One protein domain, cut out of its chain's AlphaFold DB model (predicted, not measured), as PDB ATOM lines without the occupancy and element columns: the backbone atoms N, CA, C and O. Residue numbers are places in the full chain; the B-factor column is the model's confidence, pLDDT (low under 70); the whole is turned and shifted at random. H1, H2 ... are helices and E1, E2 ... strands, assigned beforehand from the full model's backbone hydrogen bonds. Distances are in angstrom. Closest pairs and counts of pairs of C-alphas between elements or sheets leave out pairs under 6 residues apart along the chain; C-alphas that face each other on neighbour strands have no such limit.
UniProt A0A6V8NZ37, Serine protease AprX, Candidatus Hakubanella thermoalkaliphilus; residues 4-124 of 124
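Overview. This is residues 4 to 124 of the 124 residues of the protein "Serine protease AprX" of Candidatus Hakubanella thermoalkaliphilus (UniProt A0A6V8NZ37). A small sheet of three strands, E1, E2 and E3, makes the core, with the long helix H1 standing over one face and reaching beyond it, and the short helix H3 over the other face. The small helices H2 and H4 gather near the far end of H1, while a narrow hairpin, E4 and E5, has its tip, residues 60 to 65, sticking out from the body. The printed part has 121 residues, with five named strands followed along the chain by four named helices; the sheet E1 E2 E3 is parallel and the pair E4 E5 antiparallel. The class is mixed, helices and strands, with under half of the residues in named elements. The whole is compact, with a radius of gyration of the C-alphas of 13.4 A and spans of 40 by 36 by 26 A.

Arrangement. E2, residues 26 to 33, is the inner strand, with E1, residues 4 to 6, and E3, residues 53 to 56, as edge strands. The pairing is staggered: E2 pairs with E1 over residues 27 to 29, where N 5 and O 27 are 2.9 A apart, and with E3 over residues 29 to 32, where N 32 and O 55 are 2.9 A apart. H1, residues 69 to 83, is on this sheet at a height of 8.0 A, over E2, and only just stands up from it, rising 42 degrees; its closest C-alphas to E2 are Thr 69 and Ala 31, 5.0 A apart. H3, residues 107 to 110, is on the opposite face at a height of 8.9 A, only just over none of the strands; the closest C-alphas of H3 and E3 are Gln 110 and Val 54, 5.7 A apart. H2, residues 89 to 95, touches H1 with residues 80 to 83 of H1 alone, at a steep tilt of 65 degrees, opposite ways; the closest C-alphas are Leu 83 and Val 92, 6.8 A apart. H4, residues 117 to 122, is close to H2 but not clearly touching, with the C-alphas of Ser 95 and Ile 120 closest at 5.9 A. E3 runs on at 31 degrees into E4, residues 58 to 61, which forms a hairpin with E5, residues 64 to 67; N 59 and O 66 are 2.9 A apart. In H2 and H4 every O i to N i+4 pair is within hydrogen-bond range, in H1 9 of 11, and H3 is too short for such a pair.

Along the chain. E1 begins at C-alpha 4, (134.186, 186.578, 182.728). E2 is 22.6 A long and H1 21.5 A, from C-alpha 69 at (136.246, 176.228, 179.200). H4 ends at C-alpha 122, (142.755, 184.453, 203.208).

Size, cuts and confidence. The C-alphas farthest apart are those of Asp 47 and Gly 62, 40.8 A. The links E1 to E2, E2 to E3 and H2 to H3 are long. The printed part has no cut, and no printed residue has a pLDDT under 70.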
ATOM      1  N   VAL A   4     133.565 187.904 182.697       98.12
ATOM      2  CA  VAL A   4     134.186 186.578 182.728       98.12
ATOM      3  C   VAL A   4     133.986 185.930 181.366       98.12
ATOM      4  O   VAL A   4     132.869 185.901 180.850       98.12
ATOM      5  N   ALA A   5     135.066 185.444 180.766       98.38
ATOM      6  CA  ALA A   5     135.055 184.842 179.442       98.38
ATOM      7  C   ALA A   5     135.779 183.496 179.462       98.38
ATOM      8  O   ALA A   5     136.818 183.333 180.099       98.38
ATOM      9  N   ALA A   6     135.244 182.528 178.725       98.56
ATOM     10  CA  ALA A   6     135.940 181.278 178.476       98.56
ATOM     11  C   ALA A   6     137.210 181.538 177.643       98.56
ATOM     12  O   ALA A   6     137.190 182.342 176.709       98.56
ATOM     13  N   ALA A   7     138.311 180.855 177.964       98.50
ATOM     14  CA  ALA A   7     139.556 180.967 177.203       98.50
ATOM     15  C   ALA A   7     139.403 180.453 175.761       98.50
ATOM     16  O   ALA A   7     139.995 181.018 174.841       98.50
ATOM     17  N   GLY A   8     138.577 179.424 175.563       98.38
ATOM     18  CA  GLY A   8     138.414 178.715 174.299       98.38
ATOM     19  C   GLY A   8     138.887 177.265 174.405       98.38
ATOM     20  O   GLY A   8     139.621 176.902 175.324       98.38
ATOM     21  N   ASN A   9     138.460 176.444 173.444       98.12
ATOM     22  CA  ASN A   9     138.777 175.015 173.386       98.12
ATOM     23  C   ASN A   9     139.746 174.688 172.225       98.12
ATOM     24  O   ASN A   9     139.567 173.687 171.534       98.12
ATOM     25  N   TRP A  10     140.718 175.569 171.963       98.12
ATOM     26  CA  TRP A  10     141.639 175.488 170.815       98.12
ATOM     27  C   TRP A  10     143.089 175.167 171.209       98.12
ATOM     28  O   TRP A  10     143.997 175.324 170.395       98.12
ATOM     29  N   GLY A  11     143.322 174.741 172.452       97.19
ATOM     30  CA  GLY A  11     144.614 174.208 172.881       97.19
ATOM     31  C   GLY A  11     144.999 172.920 172.128       97.19
ATOM     32  O   GLY A  11     144.195 172.373 171.371       97.19
ATOM     33  N   PRO A  12     146.231 172.411 172.311       97.00
ATOM     34  CA  PRO A  12     147.237 172.839 173.286       97.00
ATOM     35  C   PRO A  12     148.240 173.870 172.738       97.00
ATOM     36  O   PRO A  12     149.232 174.168 173.396       97.00
ATOM     37  N   SER A  13     148.048 174.397 171.531       97.31
ATOM     38  CA  SER A  13     148.972 175.391 170.976       97.31
ATOM     39  C   SER A  13     148.879 176.727 171.723       97.31
ATOM     40  O   SER A  13     147.803 177.126 172.176       97.31
ATOM     41  N   ASP A  14     150.001 177.436 171.824       97.06
ATOM     42  CA  ASP A  14     150.050 178.787 172.391       97.06
ATOM     43  C   ASP A  14     149.350 179.810 171.484       97.06
ATOM     44  O   ASP A  14     149.300 179.664 170.261       97.06
ATOM     45  N   GLY A  15     148.836 180.888 172.082       97.38
ATOM     46  CA  GLY A  15     148.170 181.973 171.353       97.38
ATOM     47  C   GLY A  15     146.787 181.608 170.809       97.38
ATOM     48  O   GLY A  15     146.354 182.169 169.806       97.38
ATOM     49  N   THR A  16     146.093 180.685 171.470       98.25
ATOM     50  CA  THR A  16     144.794 180.133 171.057       98.25
ATOM     51  C   THR A  16     143.614 180.692 171.860       98.25
ATOM     52  O   THR A  16     142.492 180.197 171.743       98.25
ATOM     53  N   ILE A  17     143.843 181.725 172.683       98.25
ATOM     54  CA  ILE A  17     142.789 182.422 173.438       98.25
ATOM     55  C   ILE A  17     141.795 183.078 172.476       98.25
ATOM     56  O   ILE A  17     142.152 183.947 171.681       98.25
ATOM     57  N   SER A  18     140.530 182.685 172.590       96.38
ATOM     58  CA  SER A  18     139.439 183.208 171.769       96.38
ATOM     59  C   SER A  18     138.957 184.587 172.228       96.38
ATOM     60  O   SER A  18     139.018 184.932 173.410       96.38
ATOM     61  N   CYS A  19     138.421 185.376 171.295       95.06
ATOM     62  CA  CYS A  19     137.608 186.543 171.633       95.06
ATOM     63  C   CYS A  19     136.292 186.084 172.293       95.06
ATOM     64  O   CYS A  19     135.681 185.140 171.791       95.06
ATOM     65  N   PRO A  20     135.807 186.746 173.364       96.25
ATOM     66  CA  PRO A  20     136.317 187.985 173.967       96.25
ATOM     67  C   PRO A  20     137.357 187.789 175.094       96.25
ATOM     68  O   PRO A  20     137.775 188.768 175.711       96.25
ATOM     69  N   GLY A  21     137.793 186.559 175.385       96.62
ATOM     70  CA  GLY A  21     138.761 186.251 176.449       96.62
ATOM     71  C   GLY A  21     140.183 186.781 176.218       96.62
ATOM     72  O   GLY A  21     141.003 186.795 177.130       96.62
ATOM     73  N   ASN A  22     140.511 187.265 175.026       96.00
ATOM     74  CA  ASN A  22     141.783 187.946 174.773       96.00
ATOM     75  C   ASN A  22     141.798 189.413 175.246       96.00
ATOM     76  O   ASN A  22     142.857 190.041 175.225       96.00
ATOM     77  N   ALA A  23     140.659 189.975 175.663       96.25
ATOM     78  CA  ALA A  23     140.586 191.353 176.132       96.25
ATOM     79  C   ALA A  23     141.348 191.543 177.456       96.25
ATOM     80  O   ALA A  23     141.186 190.772 178.402       96.25
ATOM     81  N   ALA A  24     142.117 192.633 177.562       92.81
ATOM     82  CA  ALA A  24     142.974 192.905 178.724       92.81
ATOM     83  C   ALA A  24     142.211 192.951 180.063       92.81
ATOM     84  O   ALA A  24     142.743 192.551 181.092       92.81
ATOM     85  N   ARG A  25     140.954 193.416 180.050       93.69
ATOM     86  CA  ARG A  25     140.109 193.557 181.253       93.69
ATOM     87  C   ARG A  25     139.117 192.408 181.466       93.69
ATOM     88  O   ARG A  25     138.355 192.463 182.429       93.69
ATOM     89  N   ALA A  26     139.078 191.416 180.574       96.75
ATOM     90  CA  ALA A  26     138.285 190.212 180.803       96.75
ATOM     91  C   ALA A  26     138.982 189.326 181.841       96.75
ATOM     92  O   ALA A  26     140.208 189.279 181.870       96.75
ATOM     93  N   VAL A  27     138.208 188.628 182.670       98.00
ATOM     94  CA  VAL A  27     138.688 187.502 183.474       98.00
ATOM     95  C   VAL A  27     138.517 186.251 182.623       98.00
ATOM     96  O   VAL A  27     137.407 185.765 182.414       98.00
ATOM     97  N   THR A  28     139.620 185.770 182.082       98.56
ATOM     98  CA  THR A  28     139.686 184.687 181.112       98.56
ATOM     99  C   THR A  28     139.956 183.383 181.829       98.56
ATOM    100  O   THR A  28     140.941 183.265 182.559       98.56
ATOM    101  N   VAL A  29     139.085 182.406 181.607       98.75
ATOM    102  CA  VAL A  29     139.057 181.169 182.386       98.75
ATOM    103  C   VAL A  29     139.422 179.982 181.506       98.75
ATOM    104  O   VAL A  29     138.700 179.656 180.558       98.75
ATOM    105  N   GLY A  30     140.551 179.348 181.817       98.62
ATOM    106  CA  GLY A  30     140.938 178.058 181.248       98.62
ATOM    107  C   GLY A  30     140.333 176.880 182.016       98.62
ATOM    108  O   GLY A  30     139.689 177.051 183.053       98.62
ATOM    109  N   ALA A  31     140.534 175.674 181.495       98.62
ATOM    110  CA  ALA A  31     139.943 174.449 182.020       98.62
ATOM    111  C   ALA A  31     141.003 173.503 182.592       98.62
ATOM    112  O   ALA A  31     142.077 173.310 182.020       98.62
ATOM    113  N   THR A  32     140.649 172.877 183.710       98.25
ATOM    114  CA  THR A  32     141.425 171.817 184.361       98.25
ATOM    115  C   THR A  32     140.584 170.570 184.559       98.25
ATOM    116  O   THR A  32     139.357 170.633 184.612       98.25
ATOM    117  N   GLU A  33     141.247 169.436 184.700       95.62
ATOM    118  CA  GLU A  33     140.644 168.175 185.105       95.62
ATOM    119  C   GLU A  33     141.650 167.432 185.980       95.62
ATOM    120  O   GLU A  33     142.831 167.361 185.642       95.62
ATOM    121  N   ALA A  34     141.204 166.952 187.144       90.38
ATOM    122  CA  ALA A  34     142.054 166.260 188.117       90.38
ATOM    123  C   ALA A  34     143.384 166.988 188.445       90.38
ATOM    124  O   ALA A  34     144.417 166.355 188.644       90.38
ATOM    125  N   GLY A  35     143.369 168.329 188.498       90.94
ATOM    126  CA  GLY A  35     144.544 169.151 188.819       90.94
ATOM    127  C   GLY A  35     145.522 169.386 187.660       90.94
ATOM    128  O   GLY A  35     146.568 169.995 187.866       90.94
ATOM    129  N   ALA A  36     145.195 168.948 186.443       96.31
ATOM    130  CA  ALA A  36     145.982 169.208 185.240       96.31
ATOM    131  C   ALA A  36     145.224 170.110 184.258       96.31
ATOM    132  O   ALA A  36     143.995 170.089 184.197       96.31
ATOM    133  N   ILE A  37     145.953 170.891 183.459       97.94
ATOM    134  CA  ILE A  37     145.370 171.695 182.375       97.94
ATOM    135  C   ILE A  37     144.882 170.759 181.271       97.94
ATOM    136  O   ILE A  37     145.652 169.938 180.766       97.94
ATOM    137  N   THR A  38     143.619 170.889 180.867       97.94
ATOM    138  CA  THR A  38     143.079 170.024 179.814       97.94
ATOM    139  C   THR A  38     143.717 170.358 178.460       97.94
ATOM    140  O   THR A  38     143.976 171.532 178.175       97.94
ATOM    141  N   PRO A  39     143.956 169.370 177.572       97.38
ATOM    142  CA  PRO A  39     144.603 169.623 176.282       97.38
ATOM    143  C   PRO A  39     143.860 170.637 175.412       97.38
ATOM    144  O   PRO A  39     144.492 171.426 174.717       97.38
ATOM    145  N   TYR A  40     142.525 170.640 175.480       97.50
ATOM    146  CA  TYR A  40     141.696 171.569 174.717       97.50
ATOM    147  C   TYR A  40     141.735 172.995 175.271       97.50
ATOM    148  O   TYR A  40     141.412 173.916 174.528       97.50
ATOM    149  N   SER A  41     142.099 173.214 176.541       98.50
ATOM    150  CA  SER A  41     142.087 174.557 177.125       98.50
ATOM    151  C   SER A  41     143.024 175.472 176.340       98.50
ATOM    152  O   SER A  41     144.233 175.243 176.290       98.50
ATOM    153  N   SER A  42     142.462 176.518 175.736       98.56
ATOM    154  CA  SER A  42     143.230 177.530 175.018       98.56
ATOM    155  C   SER A  42     144.273 178.185 175.923       98.56
ATOM    156  O   SER A  42     144.037 178.411 177.114       98.56
ATOM    157  N   ARG A  43     145.420 178.522 175.333       98.38
ATOM    158  CA  ARG A  43     146.604 179.048 176.024       98.38
ATOM    159  C   ARG A  43     146.974 180.405 175.464       98.38
ATOM    160  O   ARG A  43     146.868 180.634 174.255       98.38
ATOM    161  N   GLY A  44     147.411 181.313 176.324       97.25
ATOM    162  CA  GLY A  44     147.927 182.599 175.876       97.25
ATOM    163  C   GLY A  44     149.289 182.467 175.213       97.25
ATOM    164  O   GLY A  44     149.934 181.415 175.233       97.25
ATOM    165  N   ARG A  45     149.754 183.572 174.643       95.38
ATOM    166  CA  ARG A  45     151.188 183.753 174.396       95.38
ATOM    167  C   ARG A  45     151.908 184.044 175.715       95.38
ATOM    168  O   ARG A  45     151.278 184.495 176.673       95.38
ATOM    169  N   ALA A  46     153.218 183.814 175.758       89.50
ATOM    170  CA  ALA A  46     154.035 184.021 176.958       89.50
ATOM    171  C   ALA A  46     153.919 185.443 177.546       89.50
ATOM    172  O   ALA A  46     153.941 185.612 178.761       89.50
ATOM    173  N   ASP A  47     153.740 186.451 176.693       88.44
ATOM    174  CA  ASP A  47     153.616 187.872 177.033       88.44
ATOM    175  C   ASP A  47     152.168 188.342 177.256       88.44
ATOM    176  O   ASP A  47     151.940 189.430 177.780       88.44
ATOM    177  N   GLN A  48     151.171 187.534 176.885       90.38
ATOM    178  CA  GLN A  48     149.762 187.935 176.920       90.38
ATOM    179  C   GLN A  48     149.168 187.907 178.335       90.38
ATOM    180  O   GLN A  48     148.183 188.593 178.606       90.38
ATOM    181  N   GLY A  49     149.718 187.076 179.228       92.00
ATOM    182  CA  GLY A  49     149.206 186.913 180.591       92.00
ATOM    183  C   GLY A  49     147.818 186.263 180.682       92.00
ATOM    184  O   GLY A  49     147.150 186.438 181.699       92.00
ATOM    185  N   LYS A  50     147.387 185.531 179.641       97.44
ATOM    186  CA  LYS A  50     146.108 184.800 179.577       97.44
ATOM    187  C   LYS A  50     146.323 183.275 179.518       97.44
ATOM    188  O   LYS A  50     147.331 182.858 178.948       97.44
ATOM    189  N   PRO A  51     145.388 182.446 180.028       98.31
ATOM    190  CA  PRO A  51     144.202 182.833 180.809       98.31
ATOM    191  C   PRO A  51     144.592 183.509 182.136       98.31
ATOM    192  O   PRO A  51     145.756 183.469 182.524       98.31
ATOM    193  N   ASP A  52     143.656 184.180 182.810       98.12
ATOM    194  CA  ASP A  52     143.949 184.780 184.121       98.12
ATOM    195  C   ASP A  52     143.925 183.722 185.213       98.12
ATOM    196  O   ASP A  52     144.756 183.762 186.109       98.12
ATOM    197  N   VAL A  53     142.992 182.777 185.133       98.50
ATOM    198  CA  VAL A  53     142.827 181.677 186.089       98.50
ATOM    199  C   VAL A  53     142.339 180.432 185.361       98.50
ATOM    200  O   VAL A  53     141.852 180.502 184.225       98.50
ATOM    201  N   VAL A  54     142.403 179.293 186.035       98.62
ATOM    202  CA  VAL A  54     141.760 178.060 185.583       98.62
ATOM    203  C   VAL A  54     140.768 177.546 186.615       98.62
ATOM    204  O   VAL A  54     140.852 177.854 187.801       98.62
ATOM    205  N   ALA A  55     139.787 176.782 186.160       98.38
ATOM    206  CA  ALA A  55     138.826 176.108 187.024       98.38
ATOM    207  C   ALA A  55     138.507 174.724 186.448       98.38
ATOM    208  O   ALA A  55     138.846 174.468 185.284       98.38
ATOM    209  N   PRO A  56     137.891 173.811 187.220       97.44
ATOM    210  CA  PRO A  56     137.510 172.515 186.679       97.44
ATOM    211  C   PRO A  56     136.607 172.684 185.447       97.44
ATOM    212  O   PRO A  56     135.653 173.457 185.440       97.44
ATOM    213  N   GLY A  57     136.970 172.033 184.350       96.94
ATOM    214  CA  GLY A  57     136.313 172.181 183.053       96.94
ATOM    215  C   GLY A  57     135.320 171.078 182.738       96.94
ATOM    216  O   GLY A  57     134.732 171.129 181.663       96.94
ATOM    217  N   THR A  58     135.152 170.111 183.634       94.88
ATOM    218  CA  THR A  58     134.306 168.933 183.443       94.88
ATOM    219  C   THR A  58     133.248 168.888 184.538       94.88
ATOM    220  O   THR A  58     133.555 169.106 185.711       94.88
ATOM    221  N   ILE A  59     132.004 168.601 184.160       92.25
ATOM    222  CA  ILE A  59     130.925 168.274 185.094       92.25
ATOM    223  C   ILE A  59     130.273 166.955 184.699       92.25
ATOM    224  O   ILE A  59     130.051 166.684 183.515       92.25
ATOM    225  N   GLU A  60     129.917 166.172 185.712       92.12
ATOM    226  CA  GLU A  60     129.189 164.917 185.563       92.12
ATOM    227  C   GLU A  60     127.898 164.987 186.374       92.12
ATOM    228  O   GLU A  60     127.917 165.143 187.596       92.12
ATOM    229  N   VAL A  61     126.755 164.912 185.691       90.00
ATOM    230  CA  VAL A  61     125.430 164.944 186.322       90.00
ATOM    231  C   VAL A  61     124.586 163.814 185.746       90.00
ATOM    232  O   VAL A  61     124.025 163.913 184.652       90.00
ATOM    233  N   GLY A  62     124.501 162.707 186.483       92.62
ATOM    234  CA  GLY A  62     123.831 161.492 186.022       92.62
ATOM    235  C   GLY A  62     124.499 160.937 184.763       92.62
ATOM    236  O   GLY A  62     125.628 160.473 184.814       92.62
ATOM    237  N   ARG A  63     123.797 160.996 183.625       91.62
ATOM    238  CA  ARG A  63     124.314 160.554 182.314       91.62
ATOM    239  C   ARG A  63     124.981 161.661 181.492       91.62
ATOM    240  O   ARG A  63     125.427 161.399 180.379       91.62
ATOM    241  N   PHE A  64     124.948 162.903 181.969       90.50
ATOM    242  CA  PHE A  64     125.527 164.031 181.253       90.50
ATOM    243  C   PHE A  64     126.986 164.194 181.656       90.50
ATOM    244  O   PHE A  64     127.274 164.392 182.833       90.50
ATOM    245  N   HIS A  65     127.869 164.153 180.663       92.56
ATOM    246  CA  HIS A  65     129.278 164.492 180.787       92.56
ATOM    247  C   HIS A  65     129.543 165.680 179.858       92.56
ATOM    248  O   HIS A  65     129.390 165.567 178.638       92.56
ATOM    249  N   LEU A  66     129.855 166.837 180.438       94.06
ATOM    250  CA  LEU A  66     130.140 168.063 179.696       94.06
ATOM    251  C   LEU A  66     131.540 168.545 180.048       94.06
ATOM    252  O   LEU A  66     131.850 168.718 181.223       94.06
ATOM    253  N   SER A  67     132.343 168.820 179.022       95.62
ATOM    254  CA  SER A  67     133.711 169.314 179.155       95.62
ATOM    255  C   SER A  67     133.914 170.588 178.336       95.62
ATOM    256  O   SER A  67     133.481 170.675 177.184       95.62
ATOM    257  N   GLY A  68     134.608 171.577 178.889       97.19
ATOM    258  CA  GLY A  68     135.016 172.768 178.151       97.19
ATOM    259  C   GLY A  68     135.357 173.951 179.046       97.19
ATOM    260  O   GLY A  68     134.923 174.040 180.194       97.19
ATOM    261  N   THR A  69     136.057 174.944 178.500       98.00
ATOM    262  CA  THR A  69     136.246 176.228 179.200       98.00
ATOM    263  C   THR A  69     134.919 176.956 179.446       98.00
ATOM    264  O   THR A  69     134.812 177.758 180.369       98.00
ATOM    265  N   SER A  70     133.882 176.639 178.662       96.25
ATOM    266  CA  SER A  70     132.502 177.105 178.871       96.25
ATOM    267  C   SER A  70     131.856 176.556 180.148       96.25
ATOM    268  O   SER A  70     130.898 177.149 180.630       96.25
ATOM    269  N   ILE A  71     132.376 175.453 180.698       96.50
ATOM    270  CA  ILE A  71     131.966 174.884 181.991       96.50
ATOM    271  C   ILE A  71     132.785 175.501 183.133       96.50
ATOM    272  O   ILE A  71     132.243 175.817 184.189       96.50
ATOM    273  N   ALA A  72     134.071 175.768 182.895       97.94
ATOM    274  CA  ALA A  72     134.954 176.414 183.866       97.94
ATOM    275  C   ALA A  72     134.564 177.883 184.156       97.94
ATOM    276  O   ALA A  72     134.522 178.315 185.309       97.94
ATOM    277  N   ALA A  73     134.244 178.667 183.118       98.19
ATOM    278  CA  ALA A  73     133.920 180.096 183.225       98.19
ATOM    279  C   ALA A  73     132.750 180.450 184.180       98.19
ATOM    280  O   ALA A  73     132.902 181.386 184.979       98.19
ATOM    281  N   PRO A  74     131.592 179.755 184.163       97.19
ATOM    282  CA  PRO A  74     130.508 180.052 185.097       97.19
ATOM    283  C   PRO A  74     130.870 179.764 186.561       97.19
ATOM    284  O   PRO A  74     130.378 180.474 187.435       97.19
ATOM    285  N   MET A  75     131.769 178.815 186.858       95.94
ATOM    286  CA  MET A  75     132.220 178.594 188.242       95.94
ATOM    287  C   MET A  75     132.990 179.793 188.797       95.94
ATOM    288  O   MET A  75     132.695 180.261 189.897       95.94
ATOM    289  N   VAL A  76     133.921 180.346 188.015       97.88
ATOM    290  CA  VAL A  76     134.643 181.569 188.403       97.88
ATOM    291  C   VAL A  76     133.673 182.743 188.546       97.88
ATOM    292  O   VAL A  76     133.770 183.509 189.502       97.88
ATOM    293  N   SER A  77     132.690 182.855 187.647       97.38
ATOM    294  CA  SER A  77     131.640 183.881 187.742       97.38
ATOM    295  C   SER A  77     130.863 183.791 189.058       97.38
ATOM    296  O   SER A  77     130.644 184.817 189.701       97.38
ATOM    297  N   GLY A  78     130.487 182.580 189.477       96.19
ATOM    298  CA  GLY A  78     129.793 182.333 190.741       96.19
ATOM    299  C   GLY A  78     130.625 182.742 191.956       96.19
ATOM    300  O   GLY A  78     130.140 183.496 192.794       96.19
ATOM    301  N   ILE A  79     131.897 182.332 192.006       96.00
ATOM    302  CA  ILE A  79     132.815 182.690 193.101       96.00
ATOM    303  C   ILE A  79     132.984 184.212 193.193       96.00
ATOM    304  O   ILE A  79     132.813 184.790 194.265       96.00
ATOM    305  N   LEU A  80     133.250 184.886 192.068       96.06
ATOM    306  CA  LEU A  80     133.378 186.346 192.044       96.06
ATOM    307  C   LEU A  80     132.085 187.037 192.495       96.06
ATOM    308  O   LEU A  80     132.138 187.987 193.276       96.06
ATOM    309  N   ALA A  81     130.925 186.555 192.041       95.31
ATOM    310  CA  ALA A  81     129.631 187.106 192.432       95.31
ATOM    311  C   ALA A  81     129.375 186.963 193.941       95.31
ATOM    312  O   ALA A  81     128.941 187.930 194.570       95.31
ATOM    313  N   SER A  82     129.694 185.808 194.533       94.75
ATOM    314  CA  SER A  82     129.573 185.578 195.978       94.75
ATOM    315  C   SER A  82     130.468 186.509 196.801       94.75
ATOM    316  O   SER A  82     130.064 186.949 197.875       94.75
ATOM    317  N   LEU A  83     131.652 186.860 196.293       94.81
ATOM    318  CA  LEU A  83     132.600 187.742 196.982       94.81
ATOM    319  C   LEU A  83     132.277 189.236 196.820       94.81
ATOM    320  O   LEU A  83     132.624 190.035 197.684       94.81
ATOM    321  N   TYR A  84     131.581 189.639 195.754       93.56
ATOM    322  CA  TYR A  84     131.223 191.047 195.513       93.56
ATOM    323  C   TYR A  84     130.163 191.623 196.460       93.56
ATOM    324  O   TYR A  84     129.945 192.833 196.439       93.56
ATOM    325  N   GLY A  85     129.485 190.790 197.252       88.75
ATOM    326  CA  GLY A  85     128.607 191.253 198.327       88.75
ATOM    327  C   GLY A  85     129.403 191.813 199.514       88.75
ATOM    328  O   GLY A  85     129.259 192.993 199.827       88.75
ATOM    329  N   PRO A  86     130.241 190.989 200.169       93.75
ATOM    330  CA  PRO A  86     131.005 191.403 201.347       93.75
ATOM    331  C   PRO A  86     132.281 192.212 201.052       93.75
ATOM    332  O   PRO A  86     132.745 192.922 201.942       93.75
ATOM    333  N   TYR A  87     132.850 192.141 199.842       95.62
ATOM    334  CA  TYR A  87     134.148 192.753 199.531       95.62
ATOM    335  C   TYR A  87     134.103 193.715 198.335       95.62
ATOM    336  O   TYR A  87     133.298 193.589 197.410       95.62
ATOM    337  N   GLU A  88     135.038 194.671 198.318       94.31
ATOM    338  CA  GLU A  88     135.214 195.588 197.193       94.31
ATOM    339  C   GLU A  88     135.656 194.833 195.929       94.31
ATOM    340  O   GLU A  88     136.612 194.057 195.939       94.31
ATOM    341  N   ARG A  89     134.998 195.112 194.798       94.06
ATOM    342  CA  ARG A  89     135.227 194.411 193.521       94.06
ATOM    343  C   ARG A  89     136.688 194.428 193.074       94.06
ATOM    344  O   ARG A  89     137.175 193.427 192.556       94.06
ATOM    345  N   GLN A  90     137.377 195.552 193.252       93.69
ATOM    346  CA  GLN A  90     138.786 195.702 192.895       93.69
ATOM    347  C   GLN A  90     139.684 194.802 193.746       93.69
ATOM    348  O   GLN A  90     140.581 194.172 193.192       93.69
ATOM    349  N   LYS A  91     139.407 194.682 195.052       95.38
ATOM    350  CA  LYS A  91     140.136 193.768 195.941       95.38
ATOM    351  C   LYS A  91     139.923 192.312 195.540       95.38
ATOM    352  O   LYS A  91     140.893 191.583 195.405       95.38
ATOM    353  N   VAL A  92     138.682 191.929 195.238       96.06
ATOM    354  CA  VAL A  92     138.334 190.577 194.758       96.06
ATOM    355  C   VAL A  92     139.000 190.230 193.427       96.06
ATOM    356  O   VAL A  92     139.405 189.094 193.215       96.06
ATOM    357  N   LEU A  93     139.134 191.182 192.503       95.25
ATOM    358  CA  LEU A  93     139.872 190.929 191.260       95.25
ATOM    359  C   LEU A  93     141.388 190.883 191.490       95.25
ATOM    360  O   LEU A  93     142.072 190.084 190.854       95.25
ATOM    361  N   GLY A  94     141.911 191.713 192.396       95.50
ATOM    362  CA  GLY A  94     143.323 191.716 192.775       95.50
ATOM    363  C   GLY A  94     143.751 190.431 193.486       95.50
ATOM    364  O   GLY A  94     144.836 189.921 193.207       95.50
ATOM    365  N   SER A  95     142.886 189.860 194.327       96.38
ATOM    366  CA  SER A  95     143.172 188.625 195.063       96.38
ATOM    367  C   SER A  95     143.339 187.408 194.160       96.38
ATOM    368  O   SER A  95     144.058 186.489 194.534       96.38
ATOM    369  N   LEU A  96     142.789 187.406 192.938       96.25
ATOM    370  CA  LEU A  96     143.049 186.332 191.970       96.25
ATOM    371  C   LEU A  96     144.542 186.170 191.670       96.25
ATOM    372  O   LEU A  96     144.963 185.073 191.318       96.25
ATOM    373  N   SER A  97     145.337 187.237 191.816       95.31
ATOM    374  CA  SER A  97     146.763 187.188 191.504       95.31
ATOM    375  C   SER A  97     147.612 186.382 192.489       95.31
ATOM    376  O   SER A  97     148.682 185.901 192.116       95.31
ATOM    377  N   THR A  98     147.126 186.212 193.717       95.75
ATOM    378  CA  THR A  98     147.861 185.587 194.828       95.75
ATOM    379  C   THR A  98     147.067 184.492 195.545       95.75
ATOM    380  O   THR A  98     147.663 183.646 196.200       95.75
ATOM    381  N   GLY A  99     145.740 184.483 195.413       96.00
ATOM    382  CA  GLY A  99     144.821 183.563 196.085       96.00
ATOM    383  C   GLY A  99     144.432 182.333 195.263       96.00
ATOM    384  O   GLY A  99     143.542 181.596 195.667       96.00
ATOM    385  N   CYS A 100     145.049 182.099 194.104       97.19
ATOM    386  CA  CYS A 100     144.826 180.880 193.324       97.19
ATOM    387  C   CYS A 100     145.846 179.788 193.692       97.19
ATOM    388  O   CYS A 100     146.950 180.064 194.161       97.19
ATOM    389  N   ALA A 101     145.483 178.523 193.488       97.19
ATOM    390  CA  ALA A 101     146.377 177.391 193.691       97.19
ATOM    391  C   ALA A 101     147.267 177.168 192.458       97.19
ATOM    392  O   ALA A 101     146.769 176.850 191.380       97.19
ATOM    393  N   ASP A 102     148.582 177.304 192.626       97.00
ATOM    394  CA  ASP A 102     149.561 176.985 191.585       97.00
ATOM    395  C   ASP A 102     149.573 175.474 191.286       97.00
ATOM    396  O   ASP A 102     149.759 174.652 192.185       97.00
ATOM    397  N   LEU A 103     149.368 175.116 190.017       97.38
ATOM    398  CA  LEU A 103     149.384 173.743 189.507       97.38
ATOM    399  C   LEU A 103     150.750 173.336 188.918       97.38
ATOM    400  O   LEU A 103     150.887 172.231 188.395       97.38
ATOM    401  N   GLY A 104     151.753 174.218 188.947       97.38
ATOM    402  CA  GLY A 104     153.101 173.964 188.422       97.38
ATOM    403  C   GLY A 104     153.247 174.104 186.900       97.38
ATOM    404  O   GLY A 104     154.270 173.711 186.341       97.38
ATOM    405  N   PHE A 105     152.250 174.663 186.208       96.56
ATOM    406  CA  PHE A 105     152.294 174.917 184.761       96.56
ATOM    407  C   PHE A 105     152.814 176.325 184.430       96.56
ATOM    408  O   PHE A 105     152.884 177.219 185.271       96.56
ATOM    409  N   SER A 106     153.155 176.574 183.166       96.62
ATOM    410  CA  SER A 106     153.556 177.919 182.748       96.62
ATOM    411  C   SER A 106     152.405 178.925 182.865       96.62
ATOM    412  O   SER A 106     151.222 178.589 182.744       96.62
ATOM    413  N   ARG A 107     152.760 180.201 183.042       96.38
ATOM    414  CA  ARG A 107     151.810 181.310 183.208       96.38
ATOM    415  C   ARG A 107     150.746 181.381 182.109       96.38
ATOM    416  O   ARG A 107     149.594 181.689 182.387       96.38
ATOM    417  N   ASN A 108     151.122 181.093 180.868       97.12
ATOM    418  CA  ASN A 108     150.223 181.139 179.714       97.12
ATOM    419  C   ASN A 108     149.280 179.924 179.599       97.12
ATOM    420  O   ASN A 108     148.380 179.930 178.761       97.12
ATOM    421  N   GLN A 109     149.483 178.890 180.422       97.75
ATOM    422  CA  GLN A 109     148.607 177.721 180.515       97.75
ATOM    423  C   GLN A 109     147.614 177.857 181.669       97.75
ATOM    424  O   GLN A 109     146.416 177.685 181.462       97.75
ATOM    425  N   GLN A 110     148.103 178.181 182.871       97.94
ATOM    426  CA  GLN A 110     147.278 178.181 184.086       97.94
ATOM    427  C   GLN A 110     146.875 179.570 184.600       97.94
ATOM    428  O   GLN A 110     146.073 179.678 185.526       97.94
ATOM    429  N   GLY A 111     147.437 180.645 184.046       97.81
ATOM    430  CA  GLY A 111     147.261 181.971 184.622       97.81
ATOM    431  C   GLY A 111     147.848 182.050 186.030       97.81
ATOM    432  O   GLY A 111     148.997 181.662 186.248       97.81
ATOM    433  N   TYR A 112     147.093 182.612 186.977       97.69
ATOM    434  CA  TYR A 112     147.462 182.697 188.398       97.69
ATOM    435  C   TYR A 112     147.283 181.359 189.119       97.69
ATOM    436  O   TYR A 112     147.673 181.245 190.274       97.69
ATOM    437  N   GLY A 113     146.746 180.351 188.432       98.19
ATOM    438  CA  GLY A 113     146.497 179.025 188.967       98.19
ATOM    439  C   GLY A 113     145.012 178.697 189.001       98.19
ATOM    440  O   GLY A 113     144.167 179.405 188.437       98.19
ATOM    441  N   GLN A 114     144.700 177.590 189.660       98.25
ATOM    442  CA  GLN A 114     143.334 177.136 189.850       98.25
ATOM    443  C   GLN A 114     142.611 177.998 190.883       98.25
ATOM    444  O   GLN A 114     143.137 178.265 191.961       98.25
ATOM    445  N   ILE A 115     141.390 178.414 190.554       97.31
ATOM    446  CA  ILE A 115     140.532 179.170 191.465       97.31
ATOM    447  C   ILE A 115     140.324 178.377 192.768       97.31
ATOM    448  O   ILE A 115     139.954 177.202 192.744       97.31
ATOM    449  N   ASP A 116     140.559 179.029 193.907       95.81
ATOM    450  CA  ASP A 116     140.403 178.453 195.242       95.81
ATOM    451  C   ASP A 116     139.760 179.502 196.154       95.81
ATOM    452  O   ASP A 116     140.379 180.495 196.529       95.81
ATOM    453  N   ALA A 117     138.480 179.311 196.477       93.12
ATOM    454  CA  ALA A 117     137.729 180.286 197.260       93.12
ATOM    455  C   ALA A 117     138.298 180.471 198.677       93.12
ATOM    456  O   ALA A 117     138.208 181.572 199.214       93.12
ATOM    457  N   HIS A 118     138.896 179.434 199.273       94.56
ATOM    458  CA  HIS A 118     139.459 179.519 200.619       94.56
ATOM    459  C   HIS A 118     140.709 180.397 200.622       94.56
ATOM    460  O   HIS A 118     140.790 181.361 201.379       94.56
ATOM    461  N   LYS A 119     141.643 180.130 199.705       96.06
ATOM    462  CA  LYS A 119     142.860 180.941 199.548       96.06
ATOM    463  C   LYS A 119     142.558 182.376 199.131       96.06
ATOM    464  O   LYS A 119     143.217 183.299 199.595       96.06
ATOM    465  N   ILE A 120     141.543 182.584 198.289       96.00
ATOM    466  CA  ILE A 120     141.082 183.932 197.938       96.00
ATOM    467  C   ILE A 120     140.603 184.686 199.186       96.00
ATOM    468  O   ILE A 120     140.927 185.860 199.327       96.00
ATOM    469  N   LEU A 121     139.859 184.037 200.085       95.12
ATOM    470  CA  LEU A 121     139.384 184.660 201.324       95.12
ATOM    471  C   LEU A 121     140.515 184.982 202.308       95.12
ATOM    472  O   LEU A 121     140.418 185.977 203.014       95.12
ATOM    473  N   GLU A 122     141.588 184.190 202.345       95.25
ATOM    474  CA  GLU A 122     142.755 184.453 203.208       95.25
ATOM    475  C   GLU A 122     143.506 185.741 202.840       95.25
ATOM    476  O   GLU A 122     144.173 186.331 203.689       95.25
ATOM    477  N   VAL A 123     143.414 186.174 201.579       93.69
ATOM    478  CA  VAL A 123     144.115 187.361 201.062       93.69
ATOM    479  C   VAL A 123     143.192 188.571 200.847       93.69
ATOM    480  O   VAL A 123     143.648 189.586 200.312       93.69
ATOM    481  N   LEU A 124     141.908 188.463 201.217       89.81
ATOM    482  CA  LEU A 124     140.889 189.519 201.096       89.81
ATOM    483  C   LEU A 124     140.705 190.325 202.385       89.81
ATOM    484  O   LEU A 124     140.633 191.574 202.261       89.81
TER     485      LEU A 124